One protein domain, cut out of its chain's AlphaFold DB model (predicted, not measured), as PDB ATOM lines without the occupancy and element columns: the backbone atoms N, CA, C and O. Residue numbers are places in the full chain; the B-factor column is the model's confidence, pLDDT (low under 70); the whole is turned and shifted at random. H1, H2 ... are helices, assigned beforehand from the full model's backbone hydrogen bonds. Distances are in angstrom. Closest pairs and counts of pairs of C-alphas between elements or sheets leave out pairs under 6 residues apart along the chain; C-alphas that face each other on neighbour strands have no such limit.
ATOM      1  N   LEU A  20      22.035  19.091 -30.118       92.25
ATOM      2  CA  LEU A  20      23.039  19.667 -31.013       92.25
ATOM      3  C   LEU A  20      23.762  18.514 -31.705       92.25
ATOM      4  O   LEU A  20      24.425  17.721 -31.032       92.25
ATOM      5  N   VAL A  21      23.635  18.431 -33.026       93.12
ATOM      6  CA  VAL A  21      24.122  17.306 -33.835       93.12
ATOM      7  C   VAL A  21      25.630  17.156 -33.669       93.12
ATOM      8  O   VAL A  21      26.094  16.072 -33.334       93.12
ATOM      9  N   ALA A  22      26.396  18.246 -33.766       94.19
ATOM     10  CA  ALA A  22      27.850  18.186 -33.597       94.19
ATOM     11  C   ALA A  22      28.304  17.707 -32.201       94.19
ATOM     12  O   ALA A  22      29.376  17.118 -32.070       94.19
ATOM     13  N   ILE A  23      27.516  17.944 -31.140       94.75
ATOM     14  CA  ILE A  23      27.839  17.407 -29.805       94.75
ATOM     15  C   ILE A  23      27.494  15.918 -29.721       94.75
ATOM     16  O   ILE A  23      28.254  15.163 -29.116       94.75
ATOM     17  N   ALA A  24      26.383  15.494 -30.328       94.00
ATOM     18  CA  ALA A  24      26.006  14.086 -30.394       94.00
ATOM     19  C   ALA A  24      27.042  13.265 -31.180       94.00
ATOM     20  O   ALA A  24      27.528  12.267 -30.658       94.00
ATOM     21  N   GLU A  25      27.471  13.752 -32.352       94.44
ATOM     22  CA  GLU A  25      28.544  13.148 -33.162       94.44
ATOM     23  C   GLU A  25      29.821  12.943 -32.326       94.44
ATOM     24  O   GLU A  25      30.429  11.873 -32.341       94.44
ATOM     25  N   LEU A  26      30.213  13.951 -31.540       94.00
ATOM     26  CA  LEU A  26      31.389  13.852 -30.675       94.00
ATOM     27  C   LEU A  26      31.205  12.852 -29.530       94.00
ATOM     28  O   LEU A  26      32.138  12.125 -29.198       94.00
ATOM     29  N   ALA A  27      30.018  12.812 -28.925       93.88
ATOM     30  CA  ALA A  27      29.705  11.853 -27.873       93.88
ATOM     31  C   ALA A  27      29.751  10.413 -28.399       93.88
ATOM     32  O   ALA A  27      30.281   9.534 -27.722       93.88
ATOM     33  N   ASP A  28      29.250  10.174 -29.610       93.44
ATOM     34  CA  ASP A  28      29.270   8.852 -30.233       93.44
ATOM     35  C   ASP A  28      30.691   8.407 -30.579       93.44
ATOM     36  O   ASP A  28      31.065   7.282 -30.251       93.44
ATOM     37  N   MET A  29      31.524   9.302 -31.123       92.19
ATOM     38  CA  MET A  29      32.944   9.003 -31.345       92.19
ATOM     39  C   MET A  29      33.679   8.666 -30.044       92.19
ATOM     40  O   MET A  29      34.478   7.734 -30.018       92.19
ATOM     41  N   LEU A  30      33.406   9.386 -28.950       90.19
ATOM     42  CA  LEU A  30      34.005   9.080 -27.647       90.19
ATOM     43  C   LEU A  30      33.561   7.712 -27.122       90.19
ATOM     44  O   LEU A  30      34.387   6.971 -26.598       90.19
ATOM     45  N   ARG A  31      32.281   7.354 -27.272       90.56
ATOM     46  CA  ARG A  31      31.779   6.030 -26.873       90.56
ATOM     47  C   ARG A  31      32.437   4.911 -27.672       90.56
ATOM     48  O   ARG A  31      32.867   3.936 -27.068       90.56
ATOM     49  N   GLN A  32      32.540   5.069 -28.993       89.75
ATOM     50  CA  GLN A  32      33.227   4.110 -29.866       89.75
ATOM     51  C   GLN A  32      34.687   3.949 -29.443       89.75
ATOM     52  O   GLN A  32      35.144   2.844 -29.188       89.75
ATOM     53  N   LEU A  33      35.385   5.065 -29.232       84.88
ATOM     54  CA  LEU A  33      36.784   5.051 -28.824       84.88
ATOM     55  C   LEU A  33      37.014   4.410 -27.446       84.88
ATOM     56  O   LEU A  33      38.030   3.752 -27.240       84.88
ATOM     57  N   GLY A  34      36.088   4.604 -26.505       84.75
ATOM     58  CA  GLY A  34      36.117   3.930 -25.207       84.75
ATOM     59  C   GLY A  34      35.859   2.424 -25.313       84.75
ATOM     60  O   GLY A  34      36.479   1.657 -24.583       84.75
ATOM     61  N   PRO A  41      41.472   0.534 -21.168       70.25
ATOM     62  CA  PRO A  41      40.172   1.187 -21.194       70.25
ATOM     63  C   PRO A  41      40.295   2.689 -20.924       70.25
ATOM     64  O   PRO A  41      40.806   3.139 -19.885       70.25
ATOM     65  N   LEU A  42      39.848   3.486 -21.890       79.88
ATOM     66  CA  LEU A  42      39.764   4.927 -21.735       79.88
ATOM     67  C   LEU A  42      38.471   5.243 -20.987       79.88
ATOM     68  O   LEU A  42      37.383   4.947 -21.473       79.88
ATOM     69  N   ASP A  43      38.585   5.851 -19.806       85.19
ATOM     70  CA  ASP A  43      37.405   6.331 -19.099       85.19
ATOM     71  C   ASP A  43      36.897   7.592 -19.802       85.19
ATOM     72  O   ASP A  43      37.466   8.679 -19.674       85.19
ATOM     73  N   VAL A  44      35.849   7.412 -20.604       88.06
ATOM     74  CA  VAL A  44      35.241   8.477 -21.403       88.06
ATOM     75  C   VAL A  44      34.092   9.183 -20.681       88.06
ATOM     76  O   VAL A  44      33.609  10.205 -21.174       88.06
ATOM     77  N   VAL A  45      33.663   8.694 -19.510       90.31
ATOM     78  CA  VAL A  45      32.508   9.241 -18.774       90.31
ATOM     79  C   VAL A  45      32.693  10.726 -18.430       90.31
ATOM     80  O   VAL A  45      31.800  11.510 -18.772       90.31
ATOM     81  N   PRO A  46      33.847  11.178 -17.891       88.88
ATOM     82  CA  PRO A  46      34.051  12.596 -17.582       88.88
ATOM     83  C   PRO A  46      33.941  13.504 -18.815       88.88
ATOM     84  O   PRO A  46      33.458  14.638 -18.732       88.88
ATOM     85  N   PHE A  47      34.351  13.009 -19.986       89.25
ATOM     86  CA  PHE A  47      34.246  13.758 -21.236       89.25
ATOM     87  C   PHE A  47      32.799  13.864 -21.706       89.25
ATOM     88  O   PHE A  47      32.371  14.952 -22.097       89.25
ATOM     89  N   LEU A  48      32.029  12.775 -21.625       91.56
ATOM     90  CA  LEU A  48      30.605  12.767 -21.969       91.56
ATOM     91  C   LEU A  48      29.801  13.727 -21.074       91.56
ATOM     92  O   LEU A  48      28.961  14.482 -21.572       91.56
ATOM     93  N   ASP A  49      30.107  13.782 -19.778       90.88
ATOM     94  CA  ASP A  49      29.494  14.744 -18.855       90.88
ATOM     95  C   ASP A  49      29.859  16.194 -19.200       90.88
ATOM     96  O   ASP A  49      28.994  17.085 -19.204       90.88
ATOM     97  N   GLY A  50      31.119  16.430 -19.575       91.50
ATOM     98  CA  GLY A  50      31.580  17.712 -20.102       91.50
ATOM     99  C   GLY A  50      30.815  18.142 -21.359       91.50
ATOM    100  O   GLY A  50      30.381  19.296 -21.455       91.50
ATOM    101  N   LEU A  51      30.569  17.219 -22.296       93.44
ATOM    102  CA  LEU A  51      29.765  17.480 -23.496       93.44
ATOM    103  C   LEU A  51      28.324  17.855 -23.155       93.44
ATOM    104  O   LEU A  51      27.803  18.835 -23.692       93.44
ATOM    105  N   ASN A  52      27.702  17.150 -22.210       92.12
ATOM    106  CA  ASN A  52      26.359  17.476 -21.732       92.12
ATOM    107  C   ASN A  52      26.295  18.884 -21.117       92.12
ATOM    108  O   ASN A  52      25.344  19.637 -21.356       92.12
ATOM    109  N   ALA A  53      27.312  19.279 -20.347       93.31
ATOM    110  CA  ALA A  53      27.400  20.626 -19.786       93.31
ATOM    111  C   ALA A  53      27.541  21.703 -20.877       93.31
ATOM    112  O   ALA A  53      26.862  22.735 -20.818       93.31
ATOM    113  N   VAL A  54      28.367  21.453 -21.897       94.88
ATOM    114  CA  VAL A  54      28.534  22.352 -23.051       94.88
ATOM    115  C   VAL A  54      27.239  22.469 -23.855       94.88
ATOM    116  O   VAL A  54      26.826  23.588 -24.166       94.88
ATOM    117  N   ALA A  55      26.548  21.359 -24.123       94.62
ATOM    118  CA  ALA A  55      25.277  21.365 -24.841       94.62
ATOM    119  C   ALA A  55      24.225  22.222 -24.122       94.62
ATOM    120  O   ALA A  55      23.646  23.132 -24.720       94.62
ATOM    121  N   ARG A  56      24.056  22.020 -22.806       93.38
ATOM    122  CA  ARG A  56      23.158  22.843 -21.977       93.38
ATOM    123  C   ARG A  56      23.539  24.321 -22.011       93.38
ATOM    124  O   ARG A  56      22.660  25.183 -22.049       93.38
ATOM    125  N   ARG A  57      24.839  24.638 -21.999       93.56
ATOM    126  CA  ARG A  57      25.321  26.023 -22.085       93.56
ATOM    127  C   ARG A  57      24.944  26.663 -23.418       93.56
ATOM    128  O   ARG A  57      24.419  27.771 -23.406       93.56
ATOM    129  N   ILE A  58      25.179  25.980 -24.539       93.69
ATOM    130  CA  ILE A  58      24.860  26.482 -25.886       93.69
ATOM    131  C   ILE A  58      23.347  26.683 -26.044       93.69
ATOM    132  O   ILE A  58      22.910  27.742 -26.492       93.69
ATOM    133  N   GLN A  59      22.534  25.725 -25.595       92.19
ATOM    134  CA  GLN A  59      21.070  25.835 -25.629       92.19
ATOM    135  C   GLN A  59      20.547  27.059 -24.862       92.19
ATOM    136  O   GLN A  59      19.579  27.690 -25.284       92.19
ATOM    137  N   ARG A  60      21.198  27.431 -23.754       91.50
ATOM    138  CA  ARG A  60      20.825  28.597 -22.937       91.50
ATOM    139  C   ARG A  60      21.326  29.933 -23.492       91.50
ATOM    140  O   ARG A  60      20.894  30.974 -23.000       91.50
ATOM    141  N   MET A  61      22.203  29.944 -24.500       89.12
ATOM    142  CA  MET A  61      22.664  31.192 -25.113       89.12
ATOM    143  C   MET A  61      21.509  31.882 -25.853       89.12
ATOM    144  O   MET A  61      20.824  31.279 -26.687       89.12
ATOM    145  N   LYS A  62      21.312  33.169 -25.557       84.44
ATOM    146  CA  LYS A  62      20.404  34.077 -26.269       84.44
ATOM    147  C   LYS A  62      21.220  35.254 -26.827       84.44
ATOM    148  O   LYS A  62      22.162  35.671 -26.154       84.44
ATOM    149  N   PRO A  63      20.886  35.789 -28.015       80.25
ATOM    150  CA  PRO A  63      19.738  35.445 -28.860       80.25
ATOM    151  C   PRO A  63      20.087  34.453 -29.993       80.25
ATOM    152  O   PRO A  63      19.776  34.720 -31.147       80.25
ATOM    153  N   LEU A  64      20.756  33.325 -29.715       85.62
ATOM    154  CA  LEU A  64      21.024  32.328 -30.763       85.62
ATOM    155  C   LEU A  64      19.750  31.536 -31.097       85.62
ATOM    156  O   LEU A  64      19.073  31.045 -30.190       85.62
ATOM    157  N   ASP A  65      19.440  31.396 -32.382       88.38
ATOM    158  CA  ASP A  65      18.418  30.477 -32.886       88.38
ATOM    159  C   ASP A  65      18.959  29.037 -32.976       88.38
ATOM    160  O   ASP A  65      20.070  28.739 -32.531       88.38
ATOM    161  N   ALA A  66      18.148  28.107 -33.483       88.56
ATOM    162  CA  ALA A  66      18.544  26.705 -33.597       88.56
ATOM    163  C   ALA A  66      19.768  26.515 -34.515       88.56
ATOM    164  O   ALA A  66      20.710  25.826 -34.125       88.56
ATOM    165  N   GLU A  67      19.795  27.175 -35.677       88.81
ATOM    166  CA  GLU A  67      20.906  27.081 -36.634       88.81
ATOM    167  C   GLU A  67      22.203  27.649 -36.042       88.81
ATOM    168  O   GLU A  67      23.249  27.002 -36.070       88.81
ATOM    169  N   SER A  68      22.135  28.820 -35.409       89.38
ATOM    170  CA  SER A  68      23.291  29.452 -34.775       89.38
ATOM    171  C   SER A  68      23.806  28.659 -33.577       89.38
ATOM    172  O   SER A  68      25.004  28.683 -33.301       89.38
ATOM    173  N   ARG A  69      22.932  27.955 -32.846       92.75
ATOM    174  CA  ARG A  69      23.341  27.039 -31.769       92.75
ATOM    175  C   ARG A  69      24.072  25.821 -32.316       92.75
ATOM    176  O   ARG A  69      25.103  25.453 -31.756       92.75
ATOM    177  N   GLU A  70      23.582  25.235 -33.403       93.12
ATOM    178  CA  GLU A  70      24.270  24.132 -34.077       93.12
ATOM    179  C   GLU A  70      25.624  24.588 -34.633       93.12
ATOM    180  O   GLU A  70      26.637  23.917 -34.442       93.12
ATOM    181  N   LEU A  71      25.697  25.783 -35.223       92.25
ATOM    182  CA  LEU A  71      26.967  26.349 -35.665       92.25
ATOM    183  C   LEU A  71      27.927  26.569 -34.481       92.25
ATOM    184  O   LEU A  71      29.101  26.207 -34.560       92.25
ATOM    185  N   ALA A  72      27.435  27.064 -33.341       93.81
ATOM    186  CA  ALA A  72      28.214  27.150 -32.102       93.81
ATOM    187  C   ALA A  72      28.774  25.780 -31.671       93.81
ATOM    188  O   ALA A  72      29.941  25.681 -31.280       93.81
ATOM    189  N   ALA A  73      27.958  24.727 -31.766       95.56
ATOM    190  CA  ALA A  73      28.364  23.356 -31.481       95.56
ATOM    191  C   ALA A  73      29.435  22.855 -32.462       95.56
ATOM    192  O   ALA A  73      30.427  22.278 -32.025       95.56
ATOM    193  N   ARG A  74      29.303  23.154 -33.761       94.94
ATOM    194  CA  ARG A  74      30.311  22.848 -34.795       94.94
ATOM    195  C   ARG A  74      31.644  23.556 -34.530       94.94
ATOM    196  O   ARG A  74      32.700  22.958 -34.714       94.94
ATOM    197  N   HIS A  75      31.622  24.801 -34.052       95.00
ATOM    198  CA  HIS A  75      32.838  25.514 -33.647       95.00
ATOM    199  C   HIS A  75      33.507  24.878 -32.422       95.00
ATOM    200  O   HIS A  75      34.728  24.725 -32.406       95.00
ATOM    201  N   TYR A  76      32.724  24.485 -31.413       96.88
ATOM    202  CA  TYR A  76      33.239  23.724 -30.272       96.88
ATOM    203  C   TYR A  76      33.857  22.392 -30.727       96.88
ATOM    204  O   TYR A  76      35.001  22.107 -30.382       96.88
ATOM    205  N   TYR A  77      33.135  21.630 -31.553       95.38
ATOM    206  CA  TYR A  77      33.579  20.371 -32.151       95.38
ATOM    207  C   TYR A  77      34.912  20.531 -32.890       95.38
ATOM    208  O   TYR A  77      35.868  19.815 -32.604       95.38
ATOM    209  N   GLY A  78      35.017  21.527 -33.777       94.75
ATOM    210  CA  GLY A  78      36.259  21.815 -34.495       94.75
ATOM    211  C   GLY A  78      37.414  22.157 -33.563       94.75
ATOM    212  O   GLY A  78      38.525  21.680 -33.774       94.75
ATOM    213  N   GLY A  79      37.137  22.894 -32.485       95.75
ATOM    214  CA  GLY A  79      38.096  23.111 -31.409       95.75
ATOM    215  C   GLY A  79      38.585  21.804 -30.786       95.75
ATOM    216  O   GLY A  79      39.791  21.618 -30.666       95.75
ATOM    217  N   VAL A  80      37.677  20.893 -30.414       96.31
ATOM    218  CA  VAL A  80      38.036  19.595 -29.809       96.31
ATOM    219  C   VAL A  80      38.932  18.782 -30.736       96.31
ATOM    220  O   VAL A  80      39.994  18.345 -30.303       96.31
ATOM    221  N   ILE A  81      38.552  18.634 -32.007       94.25
ATOM    222  CA  ILE A  81      39.347  17.890 -32.995       94.25
ATOM    223  C   ILE A  81      40.730  18.520 -33.174       94.25
ATOM    224  O   ILE A  81      41.736  17.819 -33.140       94.25
ATOM    225  N   ALA A  82      40.802  19.844 -33.303       93.12
ATOM    226  CA  ALA A  82      42.066  20.561 -33.426       93.12
ATOM    227  C   ALA A  82      42.967  20.396 -32.190       93.12
ATOM    228  O   ALA A  82      44.174  20.218 -32.318       93.12
ATOM    229  N   GLY A  83      42.388  20.413 -30.987       94.12
ATOM    230  CA  GLY A  83      43.125  20.172 -29.748       94.12
ATOM    231  C   GLY A  83      43.610  18.729 -29.606       94.12
ATOM    232  O   GLY A  83      44.722  18.513 -29.142       94.12
ATOM    233  N   ALA A  84      42.794  17.754 -30.010       92.12
ATOM    234  CA  ALA A  84      43.105  16.336 -29.849       92.12
ATOM    235  C   ALA A  84      44.056  15.793 -30.930       92.12
ATOM    236  O   ALA A  84      44.893  14.942 -30.645       92.12
ATOM    237  N   CYS A  85      43.923  16.273 -32.170       88.56
ATOM    238  CA  CYS A  85      44.670  15.776 -33.329       88.56
ATOM    239  C   CYS A  85      45.768  16.737 -33.813       88.56
ATOM    240  O   CYS A  85      46.543  16.376 -34.695       88.56
ATOM    241  N   GLY A  86      45.817  17.960 -33.282       88.69
ATOM    242  CA  GLY A  86      46.647  19.045 -33.798       88.69
ATOM    243  C   GLY A  86      45.973  19.810 -34.944       88.69
ATOM    244  O   GLY A  86      45.256  19.238 -35.774       88.69
ATOM    245  N   ASP A  87      46.240  21.118 -34.998       84.81
ATOM    246  CA  ASP A  87      45.666  22.052 -35.981       84.81
ATOM    247  C   ASP A  87      46.034  21.677 -37.436       84.81
ATOM    248  O   ASP A  87      45.268  21.930 -38.368       84.81
ATOM    249  N   ASP A  88      47.180  21.017 -37.629       86.81
ATOM    250  CA  ASP A  88      47.687  20.600 -38.940       86.81
ATOM    251  C   ASP A  88      47.139  19.259 -39.443       86.81
ATOM    252  O   ASP A  88      47.391  18.877 -40.590       86.81
ATOM    253  N   SER A  89      46.371  18.539 -38.625       86.62
ATOM    254  CA  SER A  89      45.790  17.266 -39.049       86.62
ATOM    255  C   SER A  89      44.784  17.462 -40.189       86.62
ATOM    256  O   SER A  89      44.025  18.435 -40.231       86.62
ATOM    257  N   ALA A  90      44.736  16.503 -41.121       88.06
ATOM    258  CA  ALA A  90      43.776  16.527 -42.229       88.06
ATOM    259  C   ALA A  90      42.324  16.628 -41.727       88.06
ATOM    260  O   ALA A  90      41.503  17.331 -42.319       88.06
ATOM    261  N   ILE A  91      42.036  15.988 -40.589       83.94
ATOM    262  CA  ILE A  91      40.729  16.025 -39.932       83.94
ATOM    263  C   ILE A  91      40.436  17.441 -39.413       83.94
ATOM    264  O   ILE A  91      39.395  18.004 -39.757       83.94
ATOM    265  N   ALA A  92      41.352  18.066 -38.660       84.25
ATOM    266  CA  ALA A  92      41.157  19.426 -38.147       84.25
ATOM    267  C   ALA A  92      40.971  20.449 -39.278       84.25
ATOM    268  O   ALA A  92      40.055  21.275 -39.220       84.25
ATOM    269  N   ARG A  93      41.765  20.352 -40.352       85.44
ATOM    270  CA  ARG A  93      41.627  21.219 -41.533       85.44
ATOM    271  C   ARG A  93      40.292  21.013 -42.248       85.44
ATOM    272  O   ARG A  93      39.642  21.996 -42.606       85.44
ATOM    273  N   GLY A  94      39.848  19.764 -42.411       86.12
ATOM    274  CA  GLY A  94      38.551  19.440 -43.011       86.12
ATOM    275  C   GLY A  94      37.376  20.020 -42.218       86.12
ATOM    276  O   GLY A  94      36.481  20.654 -42.786       86.12
ATOM    277  N   VAL A  95      37.413  19.884 -40.891       86.38
ATOM    278  CA  VAL A  95      36.388  20.431 -39.992       86.38
ATOM    279  C   VAL A  95      36.405  21.961 -39.996       86.38
ATOM    280  O   VAL A  95      35.355  22.582 -40.178       86.38
ATOM    281  N   SER A  96      37.584  22.579 -39.876       83.25
ATOM    282  CA  SER A  96      37.741  24.037 -39.928       83.25
ATOM    283  C   SER A  96      37.241  24.616 -41.254       83.25
ATOM    284  O   SER A  96      36.510  25.607 -41.259       83.25
ATOM    285  N   GLY A  97      37.551  23.968 -42.381       84.06
ATOM    286  CA  GLY A  97      37.048  24.363 -43.697       84.06
ATOM    287  C   GLY A  97      35.521  24.295 -43.793       84.06
ATOM    288  O   GLY A  97      34.894  25.194 -44.351       84.06
ATOM    289  N   SER A  98      34.898  23.272 -43.197       83.81
ATOM    290  CA  SER A  98      33.437  23.164 -43.137       83.81
ATOM    291  C   SER A  98      32.796  24.293 -42.328       83.81
ATOM    292  O   SER A  98      31.819  24.900 -42.766       83.81
ATOM    293  N   VAL A  99      33.389  24.637 -41.186       84.44
ATOM    294  CA  VAL A  99      32.923  25.728 -40.324       84.44
ATOM    295  C   VAL A  99      33.122  27.098 -40.986       84.44
ATOM    296  O   VAL A  99      32.212  27.928 -40.969       84.44
ATOM    297  N   ALA A 100      34.263  27.329 -41.641       82.75
ATOM    298  CA  ALA A 100      34.580  28.593 -42.310       82.75
ATOM    299  C   ALA A 100      33.557  28.973 -43.394       82.75
ATOM    300  O   ALA A 100      33.239  30.152 -43.552       82.75
ATOM    301  N   ARG A 101      32.962  27.983 -44.080       82.12
ATOM    302  CA  ARG A 101      31.891  28.203 -45.072       82.12
ATOM    303  C   ARG A 101      30.627  28.853 -44.490       82.12
ATOM    304  O   ARG A 101      29.850  29.438 -45.240       82.12
ATOM    305  N   HIS A 102      30.439  28.798 -43.172       73.25
ATOM    306  CA  HIS A 102      29.267  29.336 -42.478       73.25
ATOM    307  C   HIS A 102      29.549  30.669 -41.754       73.25
ATOM    308  O   HIS A 102      28.616  31.378 -41.377       73.25
ATOM    309  N   ALA A 103      30.820  31.069 -41.609       67.44
ATOM    310  CA  ALA A 103      31.240  32.228 -40.810       67.44
ATOM    311  C   ALA A 103      30.785  33.598 -41.366       67.44
ATOM    312  O   ALA A 103      30.702  34.576 -40.621       67.44
ATOM    313  N   GLY A 104      30.465  33.675 -42.664       69.44
ATOM    314  CA  GLY A 104      29.992  34.900 -43.322       69.44
ATOM    315  C   GLY A 104      28.511  35.228 -43.097       69.44
ATOM    316  O   GLY A 104      28.069  36.304 -43.486       69.44
ATOM    317  N   ARG A 105      27.734  34.323 -42.486       76.12
ATOM    318  CA  ARG A 105      26.267  34.447 -42.362       76.12
ATOM    319  C   ARG A 105      25.786  34.940 -40.998       76.12
ATOM    320  O   ARG A 105      24.588  35.066 -40.779       76.12
ATOM    321  N   VAL A 106      26.703  35.210 -40.070       79.12
ATOM    322  CA  VAL A 106      26.384  35.433 -38.654       79.12
ATOM    323  C   VAL A 106      26.908  36.766 -38.132       79.12
ATOM    324  O   VAL A 106      27.907  37.312 -38.604       79.12
ATOM    325  N   SER A 107      26.222  37.309 -37.123       84.69
ATOM    326  CA  SER A 107      26.580  38.594 -36.519       84.69
ATOM    327  C   SER A 107      27.973  38.565 -35.875       84.69
ATOM    328  O   SER A 107      28.465  37.526 -35.425       84.69
ATOM    329  N   ARG A 108      28.615  39.737 -35.744       84.81
ATOM    330  CA  ARG A 108      29.924  39.852 -35.065       84.81
ATOM    331  C   ARG A 108      29.895  39.319 -33.631       84.81
ATOM    332  O   ARG A 108      30.892  38.769 -33.166       84.81
ATOM    333  N   GLN A 109      28.778  39.488 -32.925       85.75
ATOM    334  CA  GLN A 109      28.627  38.992 -31.559       85.75
ATOM    335  C   GLN A 109      28.562  37.461 -31.526       85.75
ATOM    336  O   GLN A 109      29.284  36.852 -30.737       85.75
ATOM    337  N   ALA A 110      27.785  36.844 -32.421       86.50
ATOM    338  CA  ALA A 110      27.738  35.390 -32.562       86.50
ATOM    339  C   ALA A 110      29.128  34.825 -32.898       86.50
ATOM    340  O   ALA A 110      29.596  33.914 -32.220       86.50
ATOM    341  N   ASN A 111      29.856  35.459 -33.823       87.31
ATOM    342  CA  ASN A 111      31.229  35.074 -34.167       87.31
ATOM    343  C   ASN A 111      32.191  35.099 -32.966       87.31
ATOM    344  O   ASN A 111      33.020  34.201 -32.812       87.31
ATOM    345  N   ARG A 112      32.073  36.085 -32.066       89.25
ATOM    346  CA  ARG A 112      32.871  36.111 -30.824       89.25
ATOM    347  C   ARG A 112      32.514  34.953 -29.892       89.25
ATOM    348  O   ARG A 112      33.420  34.332 -29.335       89.25
ATOM    349  N   CYS A 113      31.224  34.645 -29.742       90.19
ATOM    350  CA  CYS A 113      30.761  33.499 -28.958       90.19
ATOM    351  C   CYS A 113      31.285  32.176 -29.530       90.19
ATOM    352  O   CYS A 113      31.789  31.335 -28.786       90.19
ATOM    353  N   PHE A 114      31.239  32.017 -30.850       92.12
ATOM    354  CA  PHE A 114      31.726  30.830 -31.547       92.12
ATOM    355  C   PHE A 114      33.235  30.653 -31.389       92.12
ATOM    356  O   PHE A 114      33.697  29.567 -31.044       92.12
ATOM    357  N   ALA A 115      34.009  31.731 -31.525       91.56
ATOM    358  CA  ALA A 115      35.444  31.701 -31.262       91.56
ATOM    359  C   ALA A 115      35.761  31.336 -29.801       91.56
ATOM    360  O   ALA A 115      36.729  30.626 -29.531       91.56
ATOM    361  N   ALA A 116      34.959  31.798 -28.835       93.88
ATOM    362  CA  ALA A 116      35.112  31.397 -27.438       93.88
ATOM    363  C   ALA A 116      34.834  29.896 -27.244       93.88
ATOM    364  O   ALA A 116      35.614  29.219 -26.577       93.88
ATOM    365  N   LEU A 117      33.781  29.365 -27.868       95.00
ATOM    366  CA  LEU A 117      33.454  27.938 -27.831       95.00
ATOM    367  C   LEU A 117      34.532  27.071 -28.491       95.00
ATOM    368  O   LEU A 117      34.906  26.053 -27.916       95.00
ATOM    369  N   ALA A 118      35.099  27.500 -29.619       95.19
ATOM    370  CA  ALA A 118      36.217  26.806 -30.259       95.19
ATOM    371  C   ALA A 118      37.448  26.722 -29.338       95.19
ATOM    372  O   ALA A 118      38.084  25.677 -29.237       95.19
ATOM    373  N   ARG A 119      37.758  27.792 -28.588       95.75
ATOM    374  CA  ARG A 119      38.853  27.774 -27.600       95.75
ATOM    375  C   ARG A 119      38.579  26.818 -26.439       95.75
ATOM    376  O   ARG A 119      39.503  26.144 -25.994       95.75
ATOM    377  N   VAL A 120      37.339  26.762 -25.948       95.69
ATOM    378  CA  VAL A 120      36.934  25.788 -24.919       95.69
ATOM    379  C   VAL A 120      37.087  24.367 -25.460       95.69
ATOM    380  O   VAL A 120      37.731  23.547 -24.812       95.69
ATOM    381  N   GLY A 121      36.591  24.109 -26.674       95.81
ATOM    382  CA  GLY A 121      36.755  22.829 -27.357       95.81
ATOM    383  C   GLY A 121      38.221  22.419 -27.466       95.81
ATOM    384  O   GLY A 121      38.576  21.324 -27.050       95.81
ATOM    385  N   ARG A 122      39.101  23.328 -27.902       95.50
ATOM    386  CA  ARG A 122      40.547  23.061 -28.014       95.50
ATOM    387  C   ARG A 122      41.179  22.649 -26.694       95.50
ATOM    388  O   ARG A 122      41.961  21.707 -26.667       95.50
ATOM    389  N   ARG A 123      40.818  23.308 -25.589       95.25
ATOM    390  CA  ARG A 123      41.297  22.926 -24.251       95.25
ATOM    391  C   ARG A 123      40.825  21.530 -23.854       95.25
ATOM    392  O   ARG A 123      41.620  20.766 -23.322       95.25
ATOM    393  N   HIS A 124      39.568  21.190 -24.133       94.62
ATOM    394  CA  HIS A 124      39.046  19.848 -23.863       94.62
ATOM    395  C   HIS A 124      39.726  18.783 -24.734       94.62
ATOM    396  O   HIS A 124      40.084  17.730 -24.221       94.62
ATOM    397  N   GLY A 125      39.961  19.070 -26.018       93.38
ATOM    398  CA  GLY A 125      40.692  18.179 -26.922       93.38
ATOM    399  C   GLY A 125      42.129  17.920 -26.467       93.38
ATOM    400  O   GLY A 125      42.569  16.776 -26.463       93.38
ATOM    401  N   LEU A 126      42.835  18.959 -26.007       93.00
ATOM    402  CA  LEU A 126      44.183  18.823 -25.438       93.00
ATOM    403  C   LEU A 126      44.183  17.976 -24.160       93.00
ATOM    404  O   LEU A 126      45.029  17.101 -24.011       93.00
ATOM    405  N   ALA A 127      43.228  18.210 -23.255       91.50
ATOM    406  CA  ALA A 127      43.090  17.412 -22.036       91.50
ATOM    407  C   ALA A 127      42.807  15.934 -22.354       91.50
ATOM    408  O   ALA A 127      43.392  15.044 -21.742       91.50
ATOM    409  N   PHE A 128      41.962  15.677 -23.355       88.06
ATOM    410  CA  PHE A 128      41.685  14.332 -23.850       88.06
ATOM    411  C   PHE A 128      42.939  13.655 -24.421       88.06
ATOM    412  O   PHE A 128      43.243  12.516 -24.069       88.06
ATOM    413  N   ALA A 129      43.695  14.359 -25.269       88.56
ATOM    414  CA  ALA A 129      44.933  13.835 -25.843       88.56
ATOM    415  C   ALA A 129      45.995  13.542 -24.773       88.56
ATOM    416  O   ALA A 129      46.633  12.495 -24.842       88.56
ATOM    417  N   ALA A 130      46.141  14.415 -23.771       87.50
ATOM    418  CA  ALA A 130      47.057  14.202 -22.652       87.50
ATOM    419  C   ALA A 130      46.712  12.923 -21.874       87.50
ATOM    420  O   ALA A 130      47.568  12.061 -21.710       87.50
ATOM    421  N   GLN A 131      45.439  12.731 -21.510       83.56
ATOM    422  CA  GLN A 131      45.003  11.517 -20.811       83.56
ATOM    423  C   GLN A 131      45.206  10.246 -21.648       83.56
ATOM    424  O   GLN A 131      45.471   9.177 -21.097       83.56
ATOM    425  N   ARG A 132      45.069  10.339 -22.976       78.06
ATOM    426  CA  ARG A 132      45.352   9.212 -23.870       78.06
ATOM    427  C   ARG A 132      46.853   8.913 -23.940       78.06
ATOM    428  O   ARG A 132      47.214   7.745 -23.972       78.06
ATOM    429  N   GLY A 133      47.700   9.945 -23.950       72.44
ATOM    430  CA  GLY A 133      49.161   9.826 -23.952       72.44
ATOM    431  C   GLY A 133      49.720   9.224 -22.663       72.44
ATOM    432  O   GLY A 133      50.535   8.314 -22.737       72.44
ATOM    433  N   ASP A 134      49.209   9.638 -21.499       60.91
ATOM    434  CA  ASP A 134      49.618   9.101 -20.189       60.91
ATOM    435  C   ASP A 134      49.328   7.595 -20.032       60.91
ATOM    436  O   ASP A 134      49.923   6.923 -19.191       60.91
TER     437      ASP A 134
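What this domain is: This is residues 20 to 34 and 41 to 134 of the 138 residues of an uncharacterized protein of Burkholderia anthina (UniProt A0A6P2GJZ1). Five helices make this domain: H3 runs slantwise through the middle, with the long H5 packed along it. H1 and H2, an antiparallel pair, pack on the first part of H3, and the short H4 folds back on its last part. The printed part has 109 residues with five named helices, H1 to H5 in that order, and no named strand; the class is all helix. It is compact, with a radius of gyration of the C-alphas of 13.4 A, and spans 42 by 29 by 19 A.

Where its parts are: H1, residues 21 to 34, begins at C-alpha 21, (24.122, 17.306, -33.835). H2, residues 45 to 60, measures 23.0 A from first to last C-alpha. H3, residues 66 to 85, measures 28.3 A. H4 is residues 90 to 100. H5, residues 108 to 134, measures 39.4 A and ends at C-alpha 134, (49.618, 9.101, -20.189).

How they stand to each other: H3 is the hub, touching the other four helices; H1, H2, H3 and H5 form a bundle, a group of helices side by side. H1 touches H2 at a shallow tilt of 3 degrees, opposite ways; their closest C-alphas, Ala 27 and Leu 48, are 6.0 A apart. Residues 21 to 26 of H1 touch H3, closest at C-alphas 22 and 74, 5.4 A. H2 and H3 form a helical hairpin, closest at C-alphas 58 and 69, 6.1 A. H3 and H4 form another, closest at C-alphas 82 and 92, 4.9 A. H3 and H5 touch, closest at C-alphas 80 and 125, 4.2 A; they run the same way at a shallow tilt of 34 degrees, only just short of steep. H1 and H5 are apart. In H1, H2, H3, H4 and H5 every O i to N i+4 pair is within hydrogen-bond range.

The domain as a whole: The C-alphas farthest apart, Pro 41 and Ser 107, are 42.6 A apart. Residues 35 to 40 are not printed; C-alphas 34 and 41 are 6.3 A apart across this cut. Of the links printed whole, H2 to H3 and H3 to H4 are tight and H4 to H5 is short. The mean pLDDT of the printed part is 88.8; residues 103, 104 and 134 are under 70.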